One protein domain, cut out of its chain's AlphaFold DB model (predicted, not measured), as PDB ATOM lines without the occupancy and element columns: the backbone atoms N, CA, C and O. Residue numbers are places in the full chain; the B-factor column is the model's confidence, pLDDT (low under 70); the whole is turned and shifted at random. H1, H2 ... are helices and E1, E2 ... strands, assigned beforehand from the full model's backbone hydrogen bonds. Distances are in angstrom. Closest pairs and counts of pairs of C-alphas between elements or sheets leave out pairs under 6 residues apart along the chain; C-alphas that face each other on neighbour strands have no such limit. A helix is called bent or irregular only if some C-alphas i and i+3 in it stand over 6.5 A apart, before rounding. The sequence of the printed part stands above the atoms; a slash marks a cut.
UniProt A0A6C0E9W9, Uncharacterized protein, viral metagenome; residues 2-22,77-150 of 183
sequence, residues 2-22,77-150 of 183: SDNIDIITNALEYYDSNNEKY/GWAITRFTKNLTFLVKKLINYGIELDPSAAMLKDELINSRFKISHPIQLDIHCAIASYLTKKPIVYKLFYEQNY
ATOM      1  N   SER A   2       5.703  26.018  -1.641       52.53
ATOM      2  CA  SER A   2       6.217  27.185  -2.394       52.53
ATOM      3  C   SER A   2       7.396  26.841  -3.310       52.53
ATOM      4  O   SER A   2       7.364  27.146  -4.494       52.53
ATOM      5  N   ASP A   3       8.361  26.077  -2.797       61.09
ATOM      6  CA  ASP A   3       9.690  25.964  -3.416       61.09
ATOM      7  C   ASP A   3       9.692  25.271  -4.797       61.09
ATOM      8  O   ASP A   3      10.567  25.520  -5.622       61.09
ATOM      9  N   ASN A   4       8.697  24.425  -5.097       60.75
ATOM     10  CA  ASN A   4       8.600  23.746  -6.399       60.75
ATOM     11  C   ASN A   4       8.022  24.643  -7.499       60.75
ATOM     12  O   ASN A   4       8.433  24.541  -8.655       60.75
ATOM     13  N   ILE A   5       7.055  25.500  -7.150       69.00
ATOM     14  CA  ILE A   5       6.475  26.470  -8.090       69.00
ATOM     15  C   ILE A   5       7.556  27.473  -8.492       69.00
ATOM     16  O   ILE A   5       7.658  27.833  -9.666       69.00
ATOM     17  N   ASP A   6       8.420  27.831  -7.544       82.56
ATOM     18  CA  ASP A   6       9.547  28.721  -7.787       82.56
ATOM     19  C   ASP A   6      10.534  28.105  -8.790       82.56
ATOM     20  O   ASP A   6      10.980  28.793  -9.704       82.56
ATOM     21  N   ILE A   7      10.837  26.801  -8.712       87.12
ATOM     22  CA  ILE A   7      11.723  26.142  -9.693       87.12
ATOM     23  C   ILE A   7      11.128  26.167 -11.101       87.12
ATOM     24  O   ILE A   7      11.845  26.493 -12.043       87.12
ATOM     25  N   ILE A   8       9.847  25.825 -11.264       88.50
ATOM     26  CA  ILE A   8       9.211  25.799 -12.591       88.50
ATOM     27  C   ILE A   8       9.155  27.210 -13.181       88.50
ATOM     28  O   ILE A   8       9.480  27.395 -14.352       88.50
ATOM     29  N   THR A   9       8.796  28.202 -12.367       91.25
ATOM     30  CA  THR A   9       8.725  29.607 -12.793       91.25
ATOM     31  C   THR A   9      10.104  30.114 -13.210       91.25
ATOM     32  O   THR A   9      10.271  30.554 -14.344       91.25
ATOM     33  N   ASN A  10      11.120  29.932 -12.361       95.31
ATOM     34  CA  ASN A  10      12.503  30.299 -12.677       95.31
ATOM     35  C   ASN A  10      13.030  29.561 -13.916       95.31
ATOM     36  O   ASN A  10      13.799  30.116 -14.700       95.31
ATOM     37  N   ALA A  11      12.633  28.300 -14.103       96.69
ATOM     38  CA  ALA A  11      13.023  27.523 -15.266       96.69
ATOM     39  C   ALA A  11      12.412  28.081 -16.554       96.69
ATOM     40  O   ALA A  11      13.121  28.189 -17.553       96.69
ATOM     41  N   LEU A  12      11.130  28.459 -16.531       96.38
ATOM     42  CA  LEU A  12      10.456  29.095 -17.663       96.38
ATOM     43  C   LEU A  12      11.067  30.465 -17.972       96.38
ATOM     44  O   LEU A  12      11.420  30.712 -19.117       96.38
ATOM     45  N   GLU A  13      11.311  31.305 -16.964       97.31
ATOM     46  CA  GLU A  13      11.975  32.605 -17.152       97.31
ATOM     47  C   GLU A  13      13.381  32.456 -17.755       97.31
ATOM     48  O   GLU A  13      13.760  33.168 -18.692       97.31
ATOM     49  N   TYR A  14      14.161  31.489 -17.260       97.44
ATOM     50  CA  TYR A  14      15.470  31.159 -17.822       97.44
ATOM     51  C   TYR A  14      15.355  30.673 -19.270       97.44
ATOM     52  O   TYR A  14      16.151  31.058 -20.124       97.44
ATOM     53  N   TYR A  15      14.373  29.829 -19.568       97.31
ATOM     54  CA  TYR A  15      14.168  29.291 -20.905       97.31
ATOM     55  C   TYR A  15      13.741  30.366 -21.907       97.31
ATOM     56  O   TYR A  15      14.318  30.464 -22.992       97.31
ATOM     57  N   ASP A  16      12.784  31.206 -21.529       96.88
ATOM     58  CA  ASP A  16      12.219  32.246 -22.382       96.88
ATOM     59  C   ASP A  16      13.243  33.342 -22.683       96.88
ATOM     60  O   ASP A  16      13.429  33.709 -23.846       96.88
ATOM     61  N   SER A  17      13.991  33.798 -21.672       96.81
ATOM     62  CA  SER A  17      15.059  34.789 -21.863       96.81
ATOM     63  C   SER A  17      16.173  34.282 -22.787       96.81
ATOM     64  O   SER A  17      16.633  35.007 -23.674       96.81
ATOM     65  N   ASN A  18      16.580  33.017 -22.647       96.12
ATOM     66  CA  ASN A  18      17.566  32.414 -23.541       96.12
ATOM     67  C   ASN A  18      17.007  32.196 -24.952       96.12
ATOM     68  O   ASN A  18      17.711  32.435 -25.933       96.12
ATOM     69  N   ASN A  19      15.742  31.797 -25.086       94.12
ATOM     70  CA  ASN A  19      15.095  31.696 -26.391       94.12
ATOM     71  C   ASN A  19      15.070  33.048 -27.105       94.12
ATOM     72  O   ASN A  19      15.458  33.121 -28.270       94.12
ATOM     73  N   GLU A  20      14.680  34.127 -26.424       93.75
ATOM     74  CA  GLU A  20      14.661  35.467 -27.016       93.75
ATOM     75  C   GLU A  20      16.056  35.903 -27.492       93.75
ATOM     76  O   GLU A  20      16.205  36.493 -28.574       93.75
ATOM     77  N   LYS A  21      17.086  35.567 -26.708       93.38
ATOM     78  CA  LYS A  21      18.485  35.851 -27.031       93.38
ATOM     79  C   LYS A  21      18.968  35.060 -28.250       93.38
ATOM     80  O   LYS A  21      19.479  35.651 -29.201       93.38
ATOM     81  N   TYR A  22      18.803  33.737 -28.246       92.81
ATOM     82  CA  TYR A  22      19.475  32.846 -29.198       92.81
ATOM     83  C   TYR A  22      18.644  32.497 -30.440       92.81
ATOM     84  O   TYR A  22      19.224  32.227 -31.492       92.81
ATOM     85  N   GLY A  77      15.030  11.492 -23.131       97.38
ATOM     86  CA  GLY A  77      16.177  10.904 -23.824       97.38
ATOM     87  C   GLY A  77      16.789   9.722 -23.069       97.38
ATOM     88  O   GLY A  77      17.164   8.733 -23.694       97.38
ATOM     89  N   TRP A  78      16.800   9.758 -21.729       96.75
ATOM     90  CA  TRP A  78      17.314   8.659 -20.898       96.75
ATOM     91  C   TRP A  78      16.499   7.363 -21.038       96.75
ATOM     92  O   TRP A  78      17.036   6.286 -20.787       96.75
ATOM     93  N   ALA A  79      15.231   7.445 -21.453       97.12
ATOM     94  CA  ALA A  79      14.342   6.295 -21.609       97.12
ATOM     95  C   ALA A  79      14.395   5.668 -23.015       97.12
ATOM     96  O   ALA A  79      13.739   4.655 -23.274       97.12
ATOM     97  N   ILE A  80      15.142   6.265 -23.949       94.69
ATOM     98  CA  ILE A  80      15.219   5.821 -25.343       94.69
ATOM     99  C   ILE A  80      16.475   4.964 -25.526       94.69
ATOM    100  O   ILE A  80      17.590   5.465 -25.631       94.69
ATOM    101  N   THR A  81      16.287   3.648 -25.614       89.62
ATOM    102  CA  THR A  81      17.375   2.648 -25.611       89.62
ATOM    103  C   THR A  81      18.312   2.708 -26.815       89.62
ATOM    104  O   THR A  81      19.430   2.213 -26.740       89.62
ATOM    105  N   ARG A  82      17.871   3.302 -27.928       88.94
ATOM    106  CA  ARG A  82      18.699   3.463 -29.132       88.94
ATOM    107  C   ARG A  82      19.724   4.593 -29.026       88.94
ATOM    108  O   ARG A  82      20.563   4.703 -29.911       88.94
ATOM    109  N   PHE A  83      19.621   5.461 -28.021       89.88
ATOM    110  CA  PHE A  83      20.560   6.563 -27.861       89.88
ATOM    111  C   PHE A  83      21.802   6.123 -27.099       89.88
ATOM    112  O   PHE A  83      21.732   5.443 -26.074       89.88
ATOM    113  N   THR A  84      22.948   6.554 -27.607       88.62
ATOM    114  CA  THR A  84      24.257   6.322 -27.011       88.62
ATOM    115  C   THR A  84      24.444   7.148 -25.736       88.62
ATOM    116  O   THR A  84      23.664   8.047 -25.394       88.62
ATOM    117  N   LYS A  85      25.479   6.807 -24.963       87.94
ATOM    118  CA  LYS A  85      25.752   7.448 -23.670       87.94
ATOM    119  C   LYS A  85      26.125   8.924 -23.825       87.94
ATOM    120  O   LYS A  85      25.600   9.733 -23.067       87.94
ATOM    121  N   ASN A  86      26.980   9.252 -24.791       88.06
ATOM    122  CA  ASN A  86      27.410  10.617 -25.114       88.06
ATOM    123  C   ASN A  86      26.243  11.529 -25.529       88.06
ATOM    124  O   ASN A  86      26.274  12.715 -25.229       88.06
ATOM    125  N   LEU A  87      25.187  10.974 -26.136       91.69
ATOM    126  CA  LEU A  87      23.977  11.718 -26.500       91.69
ATOM    127  C   LEU A  87      23.004  11.949 -25.341       91.69
ATOM    128  O   LEU A  87      22.059  12.710 -25.500       91.69
ATOM    129  N   THR A  88      23.158  11.265 -24.209       95.06
ATOM    130  CA  THR A  88      22.148  11.257 -23.132       95.06
ATOM    131  C   THR A  88      22.739  11.522 -21.753       95.06
ATOM    132  O   THR A  88      22.099  11.251 -20.737       95.06
ATOM    133  N   PHE A  89      23.967  12.017 -21.675       95.19
ATOM    134  CA  PHE A  89      24.698  12.172 -20.426       95.19
ATOM    135  C   PHE A  89      24.043  13.188 -19.477       95.19
ATOM    136  O   PHE A  89      23.782  12.866 -18.316       95.19
ATOM    137  N   LEU A  90      23.716  14.384 -19.962       97.00
ATOM    138  CA  LEU A  90      23.035  15.443 -19.221       97.00
ATOM    139  C   LEU A  90      21.639  15.009 -18.781       97.00
ATOM    140  O   LEU A  90      21.291  15.158 -17.611       97.00
ATOM    141  N   VAL A  91      20.852  14.409 -19.676       97.31
ATOM    142  CA  VAL A  91      19.498  13.963 -19.318       97.31
ATOM    143  C   VAL A  91      19.520  12.765 -18.353       97.31
ATOM    144  O   VAL A  91      18.613  12.612 -17.540       97.31
ATOM    145  N   LYS A  92      20.586  11.951 -18.352       96.88
ATOM    146  CA  LYS A  92      20.823  10.926 -17.319       96.88
ATOM    147  C   LYS A  92      21.164  11.534 -15.957       96.88
ATOM    148  O   LYS A  92      20.739  11.009 -14.932       96.88
ATOM    149  N   LYS A  93      21.880  12.661 -15.919       97.12
ATOM    150  CA  LYS A  93      22.071  13.413 -14.667       97.12
ATOM    151  C   LYS A  93      20.753  13.973 -14.134       97.12
ATOM    152  O   LYS A  93      20.558  13.958 -12.924       97.12
ATOM    153  N   LEU A  94      19.846  14.407 -15.014       96.56
ATOM    154  CA  LEU A  94      18.525  14.908 -14.618       96.56
ATOM    155  C   LEU A  94      17.672  13.846 -13.917       96.56
ATOM    156  O   LEU A  94      17.114  14.132 -12.862       96.56
ATOM    157  N   ILE A  95      17.598  12.621 -14.448       97.75
ATOM    158  CA  ILE A  95      16.873  11.540 -13.757       97.75
ATOM    159  C   ILE A  95      17.531  11.179 -12.422       97.75
ATOM    160  O   ILE A  95      16.815  10.984 -11.447       97.75
ATOM    161  N   ASN A  96      18.865  11.141 -12.337       97.62
ATOM    162  CA  ASN A  96      19.544  10.870 -11.063       97.62
ATOM    163  C   ASN A  96      19.203  11.934 -10.013       97.62
ATOM    164  O   ASN A  96      18.824  11.586  -8.899       97.62
ATOM    165  N   TYR A  97      19.231  13.213 -10.400       96.19
ATOM    166  CA  TYR A  97      18.758  14.305  -9.551       96.19
ATOM    167  C   TYR A  97      17.296  14.095  -9.126       96.19
ATOM    168  O   TYR A  97      16.983  14.169  -7.943       96.19
ATOM    169  N   GLY A  98      16.408  13.748 -10.066       95.75
ATOM    170  CA  GLY A  98      15.002  13.457  -9.778       95.75
ATOM    171  C   GLY A  98      14.796  12.297  -8.794       95.75
ATOM    172  O   GLY A  98      13.934  12.373  -7.921       95.75
ATOM    173  N   ILE A  99      15.601  11.235  -8.883       96.94
ATOM    174  CA  ILE A  99      15.557  10.094  -7.954       96.94
ATOM    175  C   ILE A  99      15.934  10.536  -6.535       96.94
ATOM    176  O   ILE A  99      15.280  10.112  -5.575       96.94
ATOM    177  N   GLU A 100      16.936  11.404  -6.414       96.56
ATOM    178  CA  GLU A 100      17.456  11.930  -5.147       96.56
ATOM    179  C   GLU A 100      16.558  13.002  -4.505       96.56
ATOM    180  O   GLU A 100      16.700  13.269  -3.312       96.56
ATOM    181  N   LEU A 101      15.608  13.590  -5.247       93.56
ATOM    182  CA  LEU A 101      14.686  14.594  -4.710       93.56
ATOM    183  C   LEU A 101      13.869  14.066  -3.523       93.56
ATOM    184  O   LEU A 101      13.341  12.946  -3.547       93.56
ATOM    185  N   ASP A 102      13.700  14.923  -2.517       91.69
ATOM    186  CA  ASP A 102      12.838  14.665  -1.366       91.69
ATOM    187  C   ASP A 102      11.360  14.523  -1.801       91.69
ATOM    188  O   ASP A 102      10.929  15.204  -2.737       91.69
ATOM    189  N   PRO A 103      10.545  13.678  -1.141       89.19
ATOM    190  CA  PRO A 103       9.119  13.551  -1.451       89.19
ATOM    191  C   PRO A 103       8.322  14.864  -1.383       89.19
ATOM    192  O   PRO A 103       7.297  14.987  -2.049       89.19
ATOM    193  N   SER A 104       8.779  15.873  -0.636       89.06
ATOM    194  CA  SER A 104       8.184  17.219  -0.650       89.06
ATOM    195  C   SER A 104       8.281  17.919  -2.016       89.06
ATOM    196  O   SER A 104       7.485  18.816  -2.311       89.06
ATOM    197  N   ALA A 105       9.188  17.465  -2.886       89.75
ATOM    198  CA  ALA A 105       9.336  17.870  -4.281       89.75
ATOM    199  C   ALA A 105       8.611  16.938  -5.272       89.75
ATOM    200  O   ALA A 105       8.999  16.865  -6.437       89.75
ATOM    201  N   ALA A 106       7.553  16.237  -4.834       90.00
ATOM    202  CA  ALA A 106       6.849  15.205  -5.606       90.00
ATOM    203  C   ALA A 106       6.551  15.590  -7.064       90.00
ATOM    204  O   ALA A 106       6.821  14.802  -7.958       90.00
ATOM    205  N   MET A 107       6.069  16.810  -7.325       90.50
ATOM    206  CA  MET A 107       5.736  17.234  -8.692       90.50
ATOM    207  C   MET A 107       6.961  17.269  -9.613       90.50
ATOM    208  O   MET A 107       6.916  16.732 -10.716       90.50
ATOM    209  N   LEU A 108       8.064  17.876  -9.161       92.88
ATOM    210  CA  LEU A 108       9.309  17.920  -9.932       92.88
ATOM    211  C   LEU A 108       9.945  16.528 -10.029       92.88
ATOM    212  O   LEU A 108      10.514  16.166 -11.054       92.88
ATOM    213  N   LYS A 109       9.826  15.731  -8.967       94.94
ATOM    214  CA  LYS A 109      10.280  14.345  -8.957       94.94
ATOM    215  C   LYS A 109       9.564  13.528 -10.029       94.94
ATOM    216  O   LYS A 109      10.235  12.959 -10.883       94.94
ATOM    217  N   ASP A 110       8.235  13.537 -10.030       94.44
ATOM    218  CA  ASP A 110       7.404  12.829 -11.006       94.44
ATOM    219  C   ASP A 110       7.703  13.281 -12.438       94.44
ATOM    220  O   ASP A 110       7.789  12.452 -13.341       94.44
ATOM    221  N   GLU A 111       7.914  14.579 -12.638       94.88
ATOM    222  CA  GLU A 111       8.288  15.179 -13.919       94.88
ATOM    223  C   GLU A 111       9.609  14.605 -14.481       94.88
ATOM    224  O   GLU A 111       9.713  14.283 -15.668       94.88
ATOM    225  N   LEU A 112      10.611  14.399 -13.620       96.25
ATOM    226  CA  LEU A 112      11.947  13.950 -14.022       96.25
ATOM    227  C   LEU A 112      12.098  12.424 -14.119       96.25
ATOM    228  O   LEU A 112      12.868  11.942 -14.956       96.25
ATOM    229  N   ILE A 113      11.410  11.657 -13.264       96.81
ATOM    230  CA  ILE A 113      11.592  10.196 -13.181       96.81
ATOM    231  C   ILE A 113      10.630   9.412 -14.077       96.81
ATOM    232  O   ILE A 113      10.932   8.277 -14.454       96.81
ATOM    233  N   ASN A 114       9.472   9.978 -14.432       97.31
ATOM    234  CA  ASN A 114       8.557   9.301 -15.343       97.31
ATOM    235  C   ASN A 114       9.126   9.322 -16.758       97.31
ATOM    236  O   ASN A 114       9.496  10.359 -17.289       97.31
ATOM    237  N   SER A 115       9.177   8.158 -17.404       96.44
ATOM    238  CA  SER A 115       9.810   8.032 -18.725       96.44
ATOM    239  C   SER A 115       9.058   8.744 -19.848       96.44
ATOM    240  O   SER A 115       9.669   9.158 -20.838       96.44
ATOM    241  N   ARG A 116       7.726   8.824 -19.734       97.69
ATOM    242  CA  ARG A 116       6.830   9.234 -20.813       97.69
ATOM    243  C   ARG A 116       5.634  10.002 -20.291       97.69
ATOM    244  O   ARG A 116       5.054   9.631 -19.275       97.69
ATOM    245  N   PHE A 117       5.211  10.985 -21.075       98.19
ATOM    246  CA  PHE A 117       4.057  11.821 -20.775       98.19
ATOM    247  C   PHE A 117       3.150  11.905 -21.994       98.19
ATOM    248  O   PHE A 117       3.613  12.087 -23.124       98.19
ATOM    249  N   LYS A 118       1.842  11.785 -21.765       98.06
ATOM    250  CA  LYS A 118       0.841  12.149 -22.764       98.06
ATOM    251  C   LYS A 118       0.672  13.664 -22.714       98.06
ATOM    252  O   LYS A 118       0.209  14.207 -21.716       98.06
ATOM    253  N   ILE A 119       1.030  14.328 -23.801       97.94
ATOM    254  CA  ILE A 119       0.896  15.769 -23.947       97.94
ATOM    255  C   ILE A 119      -0.547  16.090 -24.324       97.94
ATOM    256  O   ILE A 119      -1.073  15.631 -25.341       97.94
ATOM    257  N   SER A 120      -1.183  16.865 -23.458       97.38
ATOM    258  CA  SER A 120      -2.534  17.397 -23.627       97.38
ATOM    259  C   SER A 120      -2.512  18.855 -24.080       97.38
ATOM    260  O   SER A 120      -3.384  19.268 -24.840       97.38
ATOM    261  N   HIS A 121      -1.489  19.611 -23.670       96.81
ATOM    262  CA  HIS A 121      -1.307  21.012 -24.024       96.81
ATOM    263  C   HIS A 121       0.137  21.276 -24.489       96.81
ATOM    264  O   HIS A 121       1.068  20.829 -23.816       96.81
ATOM    265  N   PRO A 122       0.363  22.032 -25.583       92.38
ATOM    266  CA  PRO A 122       1.705  22.280 -26.123       92.38
ATOM    267  C   PRO A 122       2.700  22.871 -25.118       92.38
ATOM    268  O   PRO A 122       3.864  22.487 -25.138       92.38
ATOM    269  N   ILE A 123       2.232  23.720 -24.195       94.88
ATOM    270  CA  ILE A 123       3.063  24.327 -23.135       94.88
ATOM    271  C   ILE A 123       3.810  23.291 -22.282       94.88
ATOM    272  O   ILE A 123       4.866  23.587 -21.740       94.88
ATOM    273  N   GLN A 124       3.299  22.059 -22.177       95.94
ATOM    274  CA  GLN A 124       3.966  20.993 -21.427       95.94
ATOM    275  C   GLN A 124       5.331  20.649 -22.039       95.94
ATOM    276  O   GLN A 124       6.271  20.358 -21.310       95.94
ATOM    277  N   LEU A 125       5.473  20.755 -23.366       97.38
ATOM    278  CA  LEU A 125       6.760  20.569 -24.042       97.38
ATOM    279  C   LEU A 125       7.760  21.656 -23.647       97.38
ATOM    280  O   LEU A 125       8.935  21.354 -23.445       97.38
ATOM    281  N   ASP A 126       7.300  22.898 -23.511       96.75
ATOM    282  CA  ASP A 126       8.154  24.003 -23.083       96.75
ATOM    283  C   ASP A 126       8.529  23.859 -21.605       96.75
ATOM    284  O   ASP A 126       9.685  24.078 -21.270       96.75
ATOM    285  N   ILE A 127       7.630  23.360 -20.746       96.56
ATOM    286  CA  ILE A 127       7.949  23.015 -19.349       96.56
ATOM    287  C   ILE A 127       9.046  21.940 -19.282       96.56
ATOM    288  O   ILE A 127      10.036  22.135 -18.576       96.56
ATOM    289  N   HIS A 128       8.926  20.847 -20.051       97.69
ATOM    290  CA  HIS A 128       9.965  19.809 -20.128       97.69
ATOM    291  C   HIS A 128      11.325  20.413 -20.515       97.69
ATOM    292  O   HIS A 128      12.347  20.150 -19.877       97.69
ATOM    293  N   CYS A 129      11.340  21.258 -21.552       98.00
ATOM    294  CA  CYS A 129      12.555  21.906 -22.043       98.00
ATOM    295  C   CYS A 129      13.134  22.898 -21.036       98.00
ATOM    296  O   CYS A 129      14.347  22.920 -20.834       98.00
ATOM    297  N   ALA A 130      12.277  23.691 -20.400       97.94
ATOM    298  CA  ALA A 130      12.652  24.717 -19.448       97.94
ATOM    299  C   ALA A 130      13.307  24.107 -18.211       97.94
ATOM    300  O   ALA A 130      14.418  24.496 -17.854       97.94
ATOM    301  N   ILE A 131      12.681  23.090 -17.612       97.19
ATOM    302  CA  ILE A 131      13.243  22.368 -16.464       97.19
ATOM    303  C   ILE A 131      14.592  21.753 -16.841       97.19
ATOM    304  O   ILE A 131      15.580  21.924 -16.124       97.19
ATOM    305  N   ALA A 132      14.660  21.080 -17.992       97.94
ATOM    306  CA  ALA A 132      15.880  20.432 -18.448       97.94
ATOM    307  C   ALA A 132      17.016  21.445 -18.680       97.94
ATOM    308  O   ALA A 132      18.134  21.248 -18.201       97.94
ATOM    309  N   SER A 133      16.726  22.552 -19.362       97.81
ATOM    310  CA  SER A 133      17.655  23.656 -19.626       97.81
ATOM    311  C   SER A 133      18.141  24.312 -18.332       97.81
ATOM    312  O   SER A 133      19.349  24.443 -18.112       97.81
ATOM    313  N   TYR A 134      17.218  24.636 -17.426       97.62
ATOM    314  CA  TYR A 134      17.509  25.312 -16.166       97.62
ATOM    315  C   TYR A 134      18.349  24.468 -15.208       97.62
ATOM    316  O   TYR A 134      19.283  24.986 -14.590       97.62
ATOM    317  N   LEU A 135      18.048  23.174 -15.075       96.38
ATOM    318  CA  LEU A 135      18.773  22.282 -14.169       96.38
ATOM    319  C   LEU A 135      20.151  21.889 -14.720       96.38
ATOM    320  O   LEU A 135      21.103  21.764 -13.954       96.38
ATOM    321  N   THR A 136      20.291  21.748 -16.042       96.62
ATOM    322  CA  THR A 136      21.589  21.447 -16.679       96.62
ATOM    323  C   THR A 136      22.448  22.682 -16.941       96.62
ATOM    324  O   THR A 136      23.617  22.539 -17.308       96.62
ATOM    325  N   LYS A 137      21.883  23.885 -16.765       96.00
ATOM    326  CA  LYS A 137      22.503  25.171 -17.124       96.00
ATOM    327  C   LYS A 137      22.922  25.218 -18.596       96.00
ATOM    328  O   LYS A 137      23.953  25.793 -18.940       96.00
ATOM    329  N   LYS A 138      22.130  24.580 -19.465       96.69
ATOM    330  CA  LYS A 138      22.305  24.614 -20.920       96.69
ATOM    331  C   LYS A 138      21.273  25.556 -21.528       96.69
ATOM    332  O   LYS A 138      20.102  25.185 -21.577       96.69
ATOM    333  N   PRO A 139      21.675  26.763 -21.967       95.94
ATOM    334  CA  PRO A 139      20.728  27.822 -22.308       95.94
ATOM    335  C   PRO A 139      19.979  27.562 -23.617       95.94
ATOM    336  O   PRO A 139      18.875  28.060 -23.807       95.94
ATOM    337  N   ILE A 140      20.565  26.790 -24.531       97.00
ATOM    338  CA  ILE A 140      20.026  26.619 -25.876       97.00
ATOM    339  C   ILE A 140      19.389  25.238 -26.005       97.00
ATOM    340  O   ILE A 140      20.077  24.212 -25.968       97.00
ATOM    341  N   VAL A 141      18.070  25.234 -26.214       97.19
ATOM    342  CA  VAL A 141      17.316  24.050 -26.633       97.19
ATOM    343  C   VAL A 141      16.927  24.197 -28.092       97.19
ATOM    344  O   VAL A 141      16.157  25.087 -28.455       97.19
ATOM    345  N   TYR A 142      17.420  23.292 -28.928       96.19
ATOM    346  CA  TYR A 142      17.125  23.281 -30.352       96.19
ATOM    347  C   TYR A 142      16.181  22.135 -30.715       96.19
ATOM    348  O   TYR A 142      16.288  21.036 -30.171       96.19
ATOM    349  N   LYS A 143      15.239  22.388 -31.630       95.31
ATOM    350  CA  LYS A 143      14.188  21.436 -32.023       95.31
ATOM    351  C   LYS A 143      14.377  21.056 -33.495       95.31
ATOM    352  O   LYS A 143      14.415  21.941 -34.346       95.31
ATOM    353  N   LEU A 144      14.447  19.759 -33.806       94.06
ATOM    354  CA  LEU A 144      14.438  19.254 -35.187       94.06
ATOM    355  C   LEU A 144      13.243  18.339 -35.422       94.06
ATOM    356  O   LEU A 144      12.931  17.479 -34.597       94.06
ATOM    357  N   PHE A 145      12.610  18.508 -36.577       92.81
ATOM    358  CA  PHE A 145      11.442  17.748 -36.998       92.81
ATOM    359  C   PHE A 145      11.858  16.671 -37.994       92.81
ATOM    360  O   PHE A 145      12.610  16.940 -38.927       92.81
ATOM    361  N   TYR A 146      11.331  15.465 -37.815       87.88
ATOM    362  CA  TYR A 146      11.631  14.324 -38.669       87.88
ATOM    363  C   TYR A 146      10.354  13.589 -39.045       87.88
ATOM    364  O   TYR A 146       9.510  13.309 -38.191       87.88
ATOM    365  N   GLU A 147      10.234  13.210 -40.313       85.69
ATOM    366  CA  GLU A 147       9.204  12.270 -40.750       85.69
ATOM    367  C   GLU A 147       9.521  10.859 -40.253       85.69
ATOM    368  O   GLU A 147      10.673  10.425 -40.259       85.69
ATOM    369  N   GLN A 148       8.498  10.096 -39.856       72.50
ATOM    370  CA  GLN A 148       8.695   8.711 -39.401       72.50
ATOM    371  C   GLN A 148       9.376   7.819 -40.455       72.50
ATOM    372  O   GLN A 148      10.118   6.905 -40.094       72.50
ATOM    373  N   ASN A 149       9.181   8.114 -41.742       65.12
ATOM    374  CA  ASN A 149       9.778   7.359 -42.844       65.12
ATOM    375  C   ASN A 149      11.274   7.667 -43.051       65.12
ATOM    376  O   ASN A 149      12.004   6.802 -43.530       65.12
ATOM    377  N   TYR A 150      11.754   8.835 -42.604       61.56
ATOM    378  CA  TYR A 150      13.138   9.295 -42.795       61.56
ATOM    379  C   TYR A 150      14.170   8.499 -41.977       61.56
ATOM    380  O   TYR A 150      15.343   8.441 -42.338       61.56
TER     381      TYR A 150
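What this domain is: This is residues 2 to 22 and 77 to 150 of the 183 residues of an uncharacterized protein of viral metagenome (UniProt A0A6C0E9W9). H4 lies in the middle, crossed by the long helix H1 on one side, with the helical hairpin of H2 and H3 on the other; residues 143 to 150 stick out as an arm. The printed part has 95 residues, mostly helix, in the order H1 H2 H3 E1 H4 E2. It is compact, with a radius of gyration of the C-alphas of 13.9 A and spans of 45 by 31 by 28 A.

How they stand to each other: H1, residues 2 to 22, touches H4, residues 123 to 136, with residues 7 to 15 alone, about perpendicular at 89 degrees; the closest C-alphas, of Tyr 15 and Ala 130, are 5.0 A apart. H2, residues 89 to 100, and H3, residues 103 to 113, form a hairpin at a shallow tilt of 28 degrees. E1, residues 116 to 118, and E2, residues 140 to 147, pair with no named strand. Every O i to N i+4 pair is within hydrogen-bond range in H1, H2 and H4; in H3, irregular with C-alphas 104 and 107 8.4 A apart, 5 of 7 are.

Where its parts are: H1 runs 30.4 A from C-alpha 2 at (6.217, 27.185, -2.394). E2 runs 23.3 A to C-alpha 147 at (9.204, 12.270, -40.750).

The domain as a whole: Residues 23 to 76 are not printed; C-alphas 22 and 77 are 22.8 A apart. Residues 2 to 5 and 149 to 150 have pLDDT under 70.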